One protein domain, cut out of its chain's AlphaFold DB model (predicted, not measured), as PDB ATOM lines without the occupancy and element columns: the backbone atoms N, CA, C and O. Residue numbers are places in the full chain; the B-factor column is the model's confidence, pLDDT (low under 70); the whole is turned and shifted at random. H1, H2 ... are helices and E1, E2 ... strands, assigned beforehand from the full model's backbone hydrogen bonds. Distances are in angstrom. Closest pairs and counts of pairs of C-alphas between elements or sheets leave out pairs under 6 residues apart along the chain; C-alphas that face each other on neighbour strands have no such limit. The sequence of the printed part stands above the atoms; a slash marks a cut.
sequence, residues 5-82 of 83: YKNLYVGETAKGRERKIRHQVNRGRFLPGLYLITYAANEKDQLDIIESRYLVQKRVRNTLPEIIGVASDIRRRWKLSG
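What this domain is: This is residues 5 to 82 of the 83 residues of an uncharacterized protein of Lachnospiraceae bacterium OF09-33XD (UniProt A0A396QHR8). A small twisted sheet of four strands has one helix, H1, crossing one of its faces, while two short helices, H2 and H3, make a loop out beyond the end of E3 before the chain returns as E4. At opposite ends of the long axis lie the loop of the E2 and E3 hairpin and the last helix, H4, which extends away from the sheet. The 78 printed residues hold four named helices and four named strands, in the order E1 H1 E2 E3 H2 H3 E4 H4, and the class is mixed, helices and strands. The mixed sheet runs E1, E4, E2, E3; the whole is compact, with a radius of gyration of the C-alphas of 12.5 A, yet elongated, spanning 43 by 25 by 20 A.

Where its parts are: E1, residues 5 to 10, begins with C-alpha 5 at (256.089, 234.861, 228.608) and is 11.1 A long. H1, residues 18 to 26, measures 11.9 A. E2, residues 34 to 39, measures 16.7 A, and E3, residues 47 to 51, 13.4 A, with C-alpha 47 at (264.533, 232.237, 218.684). H2 holds residues 52 to 56 and H3 residues 58 to 62. E4, residues 67 to 72, is 14.0 A long. H4, residues 74 to 80, is 9.9 A long and ends with C-alpha 80 at (242.937, 249.110, 203.725).

How they stand to each other: Edge strand E1 is parallel to E4 at 20 degrees, with N 9 and O 68 2.9 A apart. H1 is on the sheet at a height of 9.8 A, only just over E4 and E2, with 3 C-alphas falling on each, and runs across the strands, at 72 degrees to E2 on the local plane. E4 and E2 are antiparallel at 157 degrees, with N 37 and O 69 2.8 A apart. E2 and edge strand E3 form an antiparallel hairpin at 154 degrees, with N 36 and O 50 2.8 A apart. E3, H2, H3 and E4 form a split strand-helix-strand unit, two strands running the same way with E2 between them, and its crossover is right-handed. H2 only grazes the sheet, with residues 52 to 53. H2 and H3 are close but not clearly touching, the closest C-alphas being those of Leu 55 and Arg 61, 5.5 A apart. H3 and H4 are not on the sheet. Every O i to N i+4 pair is within hydrogen-bond range in H1 and H3, against 2 of 3 in H4 and 0 of 1 in H2, where 2 of 2 O i to N i+3 pairs are.

The domain as a whole: The C-alphas farthest apart are those of Glu 43 and Gly 82, 44.0 A. The printed part has no cut, and no link is long. Its mean pLDDT is 86.8; residues 74 to 82 are under 70.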
ATOM      1  N   TYR A   5     255.167 234.161 227.733       94.44
ATOM      2  CA  TYR A   5     256.089 234.861 228.608       94.44
ATOM      3  C   TYR A   5     255.392 236.005 229.357       94.44
ATOM      4  O   TYR A   5     254.559 236.737 228.802       94.44
ATOM      5  N   LYS A   6     255.745 236.175 230.637       89.69
ATOM      6  CA  LYS A   6     255.124 237.168 231.529       89.69
ATOM      7  C   LYS A   6     255.296 238.596 231.000       89.69
ATOM      8  O   LYS A   6     254.327 239.353 230.981       89.69
ATOM      9  N   ASN A   7     256.490 238.920 230.504       91.56
ATOM     10  CA  ASN A   7     256.836 240.231 229.953       91.56
ATOM     11  C   ASN A   7     256.863 240.181 228.420       91.56
ATOM     12  O   ASN A   7     257.873 240.490 227.797       91.56
ATOM     13  N   LEU A   8     255.757 239.718 227.827       93.19
ATOM     14  CA  LEU A   8     255.608 239.542 226.382       93.19
ATOM     15  C   LEU A   8     256.080 240.784 225.608       93.19
ATOM     16  O   LEU A   8     255.548 241.878 225.809       93.19
ATOM     17  N   TYR A   9     257.009 240.602 224.671       93.88
ATOM     18  CA  TYR A   9     257.442 241.662 223.766       93.88
ATOM     19  C   TYR A   9     256.379 241.900 222.696       93.88
ATOM     20  O   TYR A   9     256.003 240.994 221.953       93.88
ATOM     21  N   VAL A  10     255.869 243.123 222.603       92.69
ATOM     22  CA  VAL A  10     254.780 243.460 221.681       92.69
ATOM     23  C   VAL A  10     255.260 244.531 220.717       92.69
ATOM     24  O   VAL A  10     255.574 245.646 221.128       92.69
ATOM     25  N   GLY A  11     255.288 244.201 219.425       88.81
ATOM     26  CA  GLY A  11     255.581 245.182 218.383       88.81
ATOM     27  C   GLY A  11     254.556 246.323 218.379       88.81
ATOM     28  O   GLY A  11     253.381 246.119 218.689       88.81
ATOM     29  N   GLU A  12     254.973 247.528 217.988       85.88
ATOM     30  CA  GLU A  12     254.154 248.755 218.059       85.88
ATOM     31  C   GLU A  12     252.769 248.631 217.411       85.88
ATOM     32  O   GLU A  12     251.775 249.207 217.852       85.88
ATOM     33  N   THR A  13     252.695 247.861 216.337       82.56
ATOM     34  CA  THR A  13     251.497 247.598 215.541       82.56
ATOM     35  C   THR A  13     250.548 246.568 216.161       82.56
ATOM     36  O   THR A  13     249.366 246.536 215.803       82.56
ATOM     37  N   ALA A  14     251.046 245.737 217.081       85.25
ATOM     38  CA  ALA A  14     250.282 244.768 217.867       85.25
ATOM     39  C   ALA A  14     249.845 245.325 219.236       85.25
ATOM     40  O   ALA A  14     248.966 244.737 219.876       85.25
ATOM     41  N   LYS A  15     250.418 246.462 219.654       86.38
ATOM     42  CA  LYS A  15     250.145 247.120 220.934       86.38
ATOM     43  C   LYS A  15     248.652 247.433 221.104       86.38
ATOM     44  O   LYS A  15     248.001 247.935 220.184       86.38
ATOM     45  N   GLY A  16     248.097 247.107 222.269       85.62
ATOM     46  CA  GLY A  16     246.676 247.279 222.602       85.62
ATOM     47  C   GLY A  16     245.744 246.189 222.053       85.62
ATOM     48  O   GLY A  16     244.524 246.286 222.194       85.62
ATOM     49  N   ARG A  17     246.278 245.148 221.397       86.69
ATOM     50  CA  ARG A  17     245.504 244.020 220.836       86.69
ATOM     51  C   ARG A  17     245.925 242.667 221.408       86.69
ATOM     52  O   ARG A  17     245.436 241.632 220.953       86.69
ATOM     53  N   GLU A  18     246.777 242.662 222.424       89.44
ATOM     54  CA  GLU A  18     247.409 241.488 223.026       89.44
ATOM     55  C   GLU A  18     246.362 240.483 223.497       89.44
ATOM     56  O   GLU A  18     246.443 239.303 223.172       89.44
ATOM     57  N   ARG A  19     245.315 240.950 224.190       89.62
ATOM     58  CA  ARG A  19     244.220 240.088 224.659       89.62
ATOM     59  C   ARG A  19     243.525 239.363 223.503       89.62
ATOM     60  O   ARG A  19     243.255 238.165 223.602       89.62
ATOM     61  N   LYS A  20     243.252 240.068 222.399       89.44
ATOM     62  CA  LYS A  20     242.613 239.489 221.206       89.44
ATOM     63  C   LYS A  20     243.554 238.498 220.524       89.44
ATOM     64  O   LYS A  20     243.120 237.405 220.180       89.44
ATOM     65  N   ILE A  21     244.830 238.854 220.379       91.38
ATOM     66  CA  ILE A  21     245.865 237.982 219.813       91.38
ATOM     67  C   ILE A  21     245.978 236.692 220.631       91.38
ATOM     68  O   ILE A  21     245.804 235.611 220.075       91.38
ATOM     69  N   ARG A  22     246.153 236.796 221.955       92.00
ATOM     70  CA  ARG A  22     246.226 235.646 222.868       92.00
ATOM     71  C   ARG A  22     245.011 234.738 222.737       92.00
ATOM     72  O   ARG A  22     245.161 233.529 222.590       92.00
ATOM     73  N   HIS A  23     243.808 235.317 222.736       91.19
ATOM     74  CA  HIS A  23     242.574 234.549 222.576       91.19
ATOM     75  C   HIS A  23     242.556 233.760 221.260       91.19
ATOM     76  O   HIS A  23     242.225 232.577 221.253       91.19
ATOM     77  N   GLN A  24     242.936 234.389 220.147       90.56
ATOM     78  CA  GLN A  24     242.895 233.726 218.848       90.56
ATOM     79  C   GLN A  24     243.994 232.676 218.667       90.56
ATOM     80  O   GLN A  24     243.717 231.593 218.149       90.56
ATOM     81  N   VAL A  25     245.208 232.962 219.140       91.19
ATOM     82  CA  VAL A  25     246.333 232.018 219.134       91.19
ATOM     83  C   VAL A  25     245.989 230.783 219.964       91.19
ATOM     84  O   VAL A  25     246.136 229.663 219.481       91.19
ATOM     85  N   ASN A  26     245.411 230.963 221.157       90.25
ATOM     86  CA  ASN A  26     244.967 229.847 221.997       90.25
ATOM     87  C   ASN A  26     243.874 228.994 221.333       90.25
ATOM     88  O   ASN A  26     243.799 227.792 221.577       90.25
ATOM     89  N   ARG A  27     243.049 229.587 220.462       90.31
ATOM     90  CA  ARG A  27     242.051 228.862 219.658       90.31
ATOM     91  C   ARG A  27     242.630 228.224 218.394       90.31
ATOM     92  O   ARG A  27     241.922 227.466 217.735       90.31
ATOM     93  N   GLY A  28     243.888 228.504 218.055       89.94
ATOM     94  CA  GLY A  28     244.515 228.050 216.815       89.94
ATOM     95  C   GLY A  28     243.945 228.692 215.564       89.94
ATOM     96  O   GLY A  28     243.878 228.048 214.521       89.94
ATOM     97  N   ARG A  29     243.471 229.937 215.672       88.69
ATOM     98  CA  ARG A  29     242.976 230.669 214.510       88.69
ATOM     99  C   ARG A  29     244.124 231.336 213.772       88.69
ATOM    100  O   ARG A  29     245.012 231.923 214.384       88.69
ATOM    101  N   PHE A  30     244.032 231.304 212.451       88.44
ATOM    102  CA  PHE A  30     244.885 232.098 211.587       88.44
ATOM    103  C   PHE A  30     244.512 233.585 211.686       88.44
ATOM    104  O   PHE A  30     243.345 233.952 211.536       88.44
ATOM    105  N   LEU A  31     245.511 234.437 211.923       88.62
ATOM    106  CA  LEU A  31     245.428 235.887 211.758       88.62
ATOM    107  C   LEU A  31     246.453 236.335 210.711       88.62
ATOM    108  O   LEU A  31     247.652 236.348 211.001       88.62
ATOM    109  N   PRO A  32     246.006 236.755 209.520       86.00
ATOM    110  CA  PRO A  32     246.901 237.276 208.498       86.00
ATOM    111  C   PRO A  32     247.825 238.371 209.042       86.00
ATOM    112  O   PRO A  32     247.367 239.320 209.685       86.00
ATOM    113  N   GLY A  33     249.127 238.229 208.783       88.44
ATOM    114  CA  GLY A  33     250.139 239.191 209.215       88.44
ATOM    115  C   GLY A  33     250.386 239.216 210.725       88.44
ATOM    116  O   GLY A  33     250.864 240.227 211.229       88.44
ATOM    117  N   LEU A  34     250.026 238.159 211.461       93.06
ATOM    118  CA  LEU A  34     250.464 237.935 212.840       93.06
ATOM    119  C   LEU A  34     251.626 236.940 212.857       93.06
ATOM    120  O   LEU A  34     251.481 235.808 212.387       93.06
ATOM    121  N   TYR A  35     252.717 237.353 213.491       94.25
ATOM    122  CA  TYR A  35     253.915 236.560 213.714       94.25
ATOM    123  C   TYR A  35     254.142 236.398 215.217       94.25
ATOM    124  O   TYR A  35     254.036 237.360 215.984       94.25
ATOM    125  N   LEU A  36     254.416 235.168 215.630       94.56
ATOM    126  CA  LEU A  36     254.791 234.806 216.988       94.56
ATOM    127  C   LEU A  36     256.300 234.619 217.039       94.56
ATOM    128  O   LEU A  36     256.864 233.973 216.162       94.56
ATOM    129  N   ILE A  37     256.922 235.171 218.069       95.19
ATOM    130  CA  ILE A  37     258.329 234.960 218.388       95.19
ATOM    131  C   ILE A  37     258.350 233.976 219.552       95.19
ATOM    132  O   ILE A  37     257.757 234.249 220.603       95.19
ATOM    133  N   THR A  38     258.996 232.836 219.359       95.31
ATOM    134  CA  THR A  38     259.143 231.786 220.370       95.31
ATOM    135  C   THR A  38     260.618 231.522 220.626       95.31
ATOM    136  O   THR A  38     261.460 231.911 219.816       95.31
ATOM    137  N   TYR A  39     260.948 230.827 221.714       93.31
ATOM    138  CA  TYR A  39     262.242 230.140 221.756       93.31
ATOM    139  C   TYR A  39     262.351 229.175 220.580       93.31
ATOM    140  O   TYR A  39     261.330 228.649 220.116       93.31
ATOM    141  N   ALA A  40     263.570 228.973 220.090       91.50
ATOM    142  CA  ALA A  40     263.788 227.972 219.067       91.50
ATOM    143  C   ALA A  40     263.486 226.577 219.623       91.50
ATOM    144  O   ALA A  40     263.744 226.282 220.792       91.50
ATOM    145  N   ALA A  41     262.940 225.703 218.783       85.75
ATOM    146  CA  ALA A  41     262.737 224.300 219.158       85.75
ATOM    147  C   ALA A  41     264.028 223.461 219.062       85.75
ATOM    148  O   ALA A  41     263.998 222.255 219.308       85.75
ATOM    149  N   ASN A  42     265.139 224.078 218.655       86.50
ATOM    150  CA  ASN A  42     266.427 223.435 218.436       86.50
ATOM    151  C   ASN A  42     267.497 224.007 219.388       86.50
ATOM    152  O   ASN A  42     267.300 225.053 219.995       86.50
ATOM    153  N   GLU A  43     268.630 223.312 219.521       84.56
ATOM    154  CA  GLU A  43     269.714 223.695 220.445       84.56
ATOM    155  C   GLU A  43     270.673 224.764 219.887       84.56
ATOM    156  O   GLU A  43     271.584 225.202 220.587       84.56
ATOM    157  N   LYS A  44     270.525 225.151 218.615       89.94
ATOM    158  CA  LYS A  44     271.474 226.024 217.906       89.94
ATOM    159  C   LYS A  44     271.009 227.473 217.872       89.94
ATOM    160  O   LYS A  44     271.805 228.384 218.085       89.94
ATOM    161  N   ASP A  45     269.734 227.665 217.576       92.12
ATOM    162  CA  ASP A  45     269.112 228.965 217.433       92.12
ATOM    163  C   ASP A  45     268.557 229.428 218.777       92.12
ATOM    164  O   ASP A  45     268.166 228.639 219.634       92.12
ATOM    165  N   GLN A  46     268.510 230.741 218.976       91.25
ATOM    166  CA  GLN A  46     267.938 231.302 220.199       91.25
ATOM    167  C   GLN A  46     266.416 231.434 220.086       91.25
ATOM    168  O   GLN A  46     265.695 231.154 221.043       91.25
ATOM    169  N   LEU A  47     265.924 231.857 218.916       94.19
ATOM    170  CA  LEU A  47     264.533 232.237 218.684       94.19
ATOM    171  C   LEU A  47     264.029 231.745 217.329       94.19
ATOM    172  O   LEU A  47     264.773 231.739 216.354       94.19
ATOM    173  N   ASP A  48     262.731 231.457 217.275       93.94
ATOM    174  CA  ASP A  48     261.994 231.123 216.059       93.94
ATOM    175  C   ASP A  48     260.872 232.139 215.804       93.94
ATOM    176  O   ASP A  48     260.228 232.645 216.730       93.94
ATOM    177  N   ILE A  49     260.604 232.415 214.524       93.62
ATOM    178  CA  ILE A  49     259.476 233.248 214.090       93.62
ATOM    179  C   ILE A  49     258.457 232.368 213.370       93.62
ATOM    180  O   ILE A  49     258.706 231.847 212.285       93.62
ATOM    181  N   ILE A  50     257.268 232.251 213.956       92.69
ATOM    182  CA  ILE A  50     256.183 231.414 213.448       92.69
ATOM    183  C   ILE A  50     255.010 232.297 213.044       92.69
ATOM    184  O   ILE A  50     254.415 233.008 213.853       92.69
ATOM    185  N   GLU A  51     254.618 232.223 211.776       92.94
ATOM    186  CA  GLU A  51     253.399 232.880 211.317       92.94
ATOM    187  C   GLU A  51     252.154 232.164 211.866       92.94
ATOM    188  O   GLU A  51     252.060 230.933 211.886       92.94
ATOM    189  N   SER A  52     251.133 232.926 212.257       92.69
ATOM    190  CA  SER A  52     249.922 232.365 212.863       92.69
ATOM    191  C   SER A  52     249.153 231.379 211.966       92.69
ATOM    192  O   SER A  52     248.330 230.615 212.471       92.69
ATOM    193  N   ARG A  53     249.424 231.339 210.651       93.31
ATOM    194  CA  ARG A  53     248.828 230.360 209.720       93.31
ATOM    195  C   ARG A  53     249.128 228.922 210.124       93.31
ATOM    196  O   ARG A  53     248.282 228.044 209.971       93.31
ATOM    197  N   TYR A  54     250.303 228.688 210.703       92.31
ATOM    198  CA  TYR A  54     250.724 227.360 211.134       92.31
ATOM    199  C   TYR A  54     249.952 226.878 212.365       92.31
ATOM    200  O   TYR A  54     249.831 225.675 212.577       92.31
ATOM    201  N   LEU A  55     249.334 227.788 213.126       91.38
ATOM    202  CA  LEU A  55     248.531 227.441 214.298       91.38
ATOM    203  C   LEU A  55     247.229 226.719 213.946       91.38
ATOM    204  O   LEU A  55     246.631 226.101 214.822       91.38
ATOM    205  N   VAL A  56     246.783 226.750 212.687       91.06
ATOM    206  CA  VAL A  56     245.650 225.920 212.248       91.06
ATOM    207  C   VAL A  56     245.986 224.438 212.461       91.06
ATOM    208  O   VAL A  56     245.151 223.654 212.926       91.06
ATOM    209  N   GLN A  57     247.250 224.067 212.248       91.38
ATOM    210  CA  GLN A  57     247.741 222.715 212.470       91.38
ATOM    211  C   GLN A  57     247.839 222.422 213.974       91.38
ATOM    212  O   GLN A  57     248.524 223.107 214.736       91.38
ATOM    213  N   LYS A  58     247.148 221.370 214.428       88.88
ATOM    214  CA  LYS A  58     247.127 220.976 215.848       88.88
ATOM    215  C   LYS A  58     248.518 220.593 216.366       88.88
ATOM    216  O   LYS A  58     248.846 220.918 217.500       88.88
ATOM    217  N   ARG A  59     249.343 219.951 215.527       90.19
ATOM    218  CA  ARG A  59     250.709 219.540 215.888       90.19
ATOM    219  C   ARG A  59     251.571 220.741 216.275       90.19
ATOM    220  O   ARG A  59     252.094 220.749 217.377       90.19
ATOM    221  N   VAL A  60     251.609 221.771 215.426       89.50
ATOM    222  CA  VAL A  60     252.379 223.003 215.673       89.50
ATOM    223  C   VAL A  60     251.962 223.667 216.983       89.50
ATOM    224  O   VAL A  60     252.811 224.079 217.757       89.50
ATOM    225  N   ARG A  61     250.657 223.726 217.277       88.50
ATOM    226  CA  ARG A  61     250.160 224.287 218.546       88.50
ATOM    227  C   ARG A  61     250.604 223.511 219.778       88.50
ATOM    228  O   ARG A  61     250.807 224.115 220.823       88.50
ATOM    229  N   ASN A  62     250.671 222.190 219.668       88.69
ATOM    230  CA  ASN A  62     251.015 221.323 220.788       88.69
ATOM    231  C   ASN A  62     252.520 221.313 221.068       88.69
ATOM    232  O   ASN A  62     252.911 221.081 222.204       88.69
ATOM    233  N   THR A  63     253.341 221.551 220.046       90.06
ATOM    234  CA  THR A  63     254.805 221.582 220.149       90.06
ATOM    235  C   THR A  63     255.362 223.000 220.198       90.06
ATOM    236  O   THR A  63     256.571 223.168 220.106       90.06
ATOM    237  N   LEU A  64     254.500 224.019 220.265       90.25
ATOM    238  CA  LEU A  64     254.929 225.410 220.244       90.25
ATOM    239  C   LEU A  64     255.717 225.712 221.530       90.25
ATOM    240  O   LEU A  64     255.151 225.539 222.617       90.25
ATOM    241  N   PRO A  65     256.971 226.184 221.434       93.00
ATOM    242  CA  PRO A  65     257.704 226.665 222.596       93.00
ATOM    243  C   PRO A  65     257.028 227.902 223.206       93.00
ATOM    244  O   PRO A  65     256.040 228.428 222.682       93.00
ATOM    245  N   GLU A  66     257.557 228.383 224.332       94.31
ATOM    246  CA  GLU A  66     257.034 229.590 224.971       94.31
ATOM    247  C   GLU A  66     257.059 230.785 224.008       94.31
ATOM    248  O   GLU A  66     258.079 231.088 223.385       94.31
ATOM    249  N   ILE A  67     255.915 231.467 223.891       95.12
ATOM    250  CA  ILE A  67     255.773 232.675 223.084       95.12
ATOM    251  C   ILE A  67     256.302 233.847 223.900       95.12
ATOM    252  O   ILE A  67     255.669 234.281 224.869       95.12
ATOM    253  N   ILE A  68     257.437 234.387 223.470       95.81
ATOM    254  CA  ILE A  68     258.092 235.520 224.122       95.81
ATOM    255  C   ILE A  68     257.726 236.856 223.489       95.81
ATOM    256  O   ILE A  68     257.827 237.892 224.146       95.81
ATOM    257  N   GLY A  69     257.241 236.854 222.245       94.94
ATOM    258  CA  GLY A  69     256.863 238.086 221.573       94.94
ATOM    259  C   GLY A  69     255.846 237.916 220.457       94.94
ATOM    260  O   GLY A  69     255.589 236.820 219.960       94.94
ATOM    261  N   VAL A  70     255.240 239.034 220.070       94.94
ATOM    262  CA  VAL A  70     254.291 239.113 218.962       94.94
ATOM    263  C   VAL A  70     254.574 240.336 218.104       94.94
ATOM    264  O   VAL A  70     254.708 241.459 218.595       94.94
ATOM    265  N   ALA A  71     254.602 240.118 216.796       92.25
ATOM    266  CA  ALA A  71     254.687 241.164 215.793       92.25
ATOM    267  C   ALA A  71     253.470 241.069 214.874       92.25
ATOM    268  O   ALA A  71     252.953 239.985 214.598       92.25
ATOM    269  N   SER A  72     252.966 242.210 214.415       86.56
ATOM    270  CA  SER A  72     251.767 242.214 213.587       86.56
ATOM    271  C   SER A  72     251.807 243.297 212.528       86.56
ATOM    272  O   SER A  72     252.053 244.440 212.855       86.56
ATOM    273  N   ASP A  73     251.469 243.011 211.279       82.31
ATOM    274  CA  ASP A  73     251.233 244.073 210.284       82.31
ATOM    275  C   ASP A  73     249.742 244.468 210.202       82.31
ATOM    276  O   ASP A  73     249.319 245.327 209.430       82.31
ATOM    277  N   ILE A  74     248.896 243.882 211.058       64.88
ATOM    278  CA  ILE A  74     247.436 243.954 210.920       64.88
ATOM    279  C   ILE A  74     246.922 245.406 210.954       64.88
ATOM    280  O   ILE A  74     245.921 245.718 210.316       64.88
ATOM    281  N   ARG A  75     247.622 246.334 211.629       59.81
ATOM    282  CA  ARG A  75     247.281 247.770 211.651       59.81
ATOM    283  C   ARG A  75     247.243 248.405 210.252       59.81
ATOM    284  O   ARG A  75     246.343 249.210 210.022       59.81
ATOM    285  N   ARG A  76     248.137 248.039 209.324       56.66
ATOM    286  CA  ARG A  76     248.073 248.515 207.926       56.66
ATOM    287  C   ARG A  76     246.881 247.909 207.192       56.66
ATOM    288  O   ARG A  76     246.171 248.621 206.488       56.66
ATOM    289  N   ARG A  77     246.588 246.626 207.420       56.47
ATOM    290  CA  ARG A  77     245.466 245.936 206.765       56.47
ATOM    291  C   ARG A  77     244.095 246.501 207.138       56.47
ATOM    292  O   ARG A  77     243.272 246.670 206.249       56.47
ATOM    293  N   TRP A  78     243.835 246.819 208.407       54.50
ATOM    294  CA  TRP A  78     242.534 247.390 208.800       54.50
ATOM    295  C   TRP A  78     242.289 248.773 208.181       54.50
ATOM    296  O   TRP A  78     241.150 249.078 207.856       54.50
ATOM    297  N   LYS A  79     243.342 249.570 207.939       58.53
ATOM    298  CA  LYS A  79     243.213 250.820 207.170       58.53
ATOM    299  C   LYS A  79     242.815 250.577 205.710       58.53
ATOM    300  O   LYS A  79     242.104 251.392 205.147       58.53
ATOM    301  N   LEU A  80     243.258 249.471 205.113       55.97
ATOM    302  CA  LEU A  80     242.937 249.110 203.725       55.97
ATOM    303  C   LEU A  80     241.590 248.387 203.583       55.97
ATOM    304  O   LEU A  80     240.999 248.402 202.511       55.97
ATOM    305  N   SER A  81     241.122 247.734 204.651       56.00
ATOM    306  CA  SER A  81     239.845 247.009 204.688       56.00
ATOM    307  C   SER A  81     238.659 247.887 205.099       56.00
ATOM    308  O   SER A  81     237.537 247.389 205.108       56.00
ATOM    309  N   GLY A  82     238.896 249.151 205.459       55.00
ATOM    310  CA  GLY A  82     237.852 250.168 205.558       55.00
ATOM    311  C   GLY A  82     237.463 250.642 204.160       55.00
ATOM    312  O   GLY A  82     237.923 251.691 203.719       55.00
TER     313      GLY A  82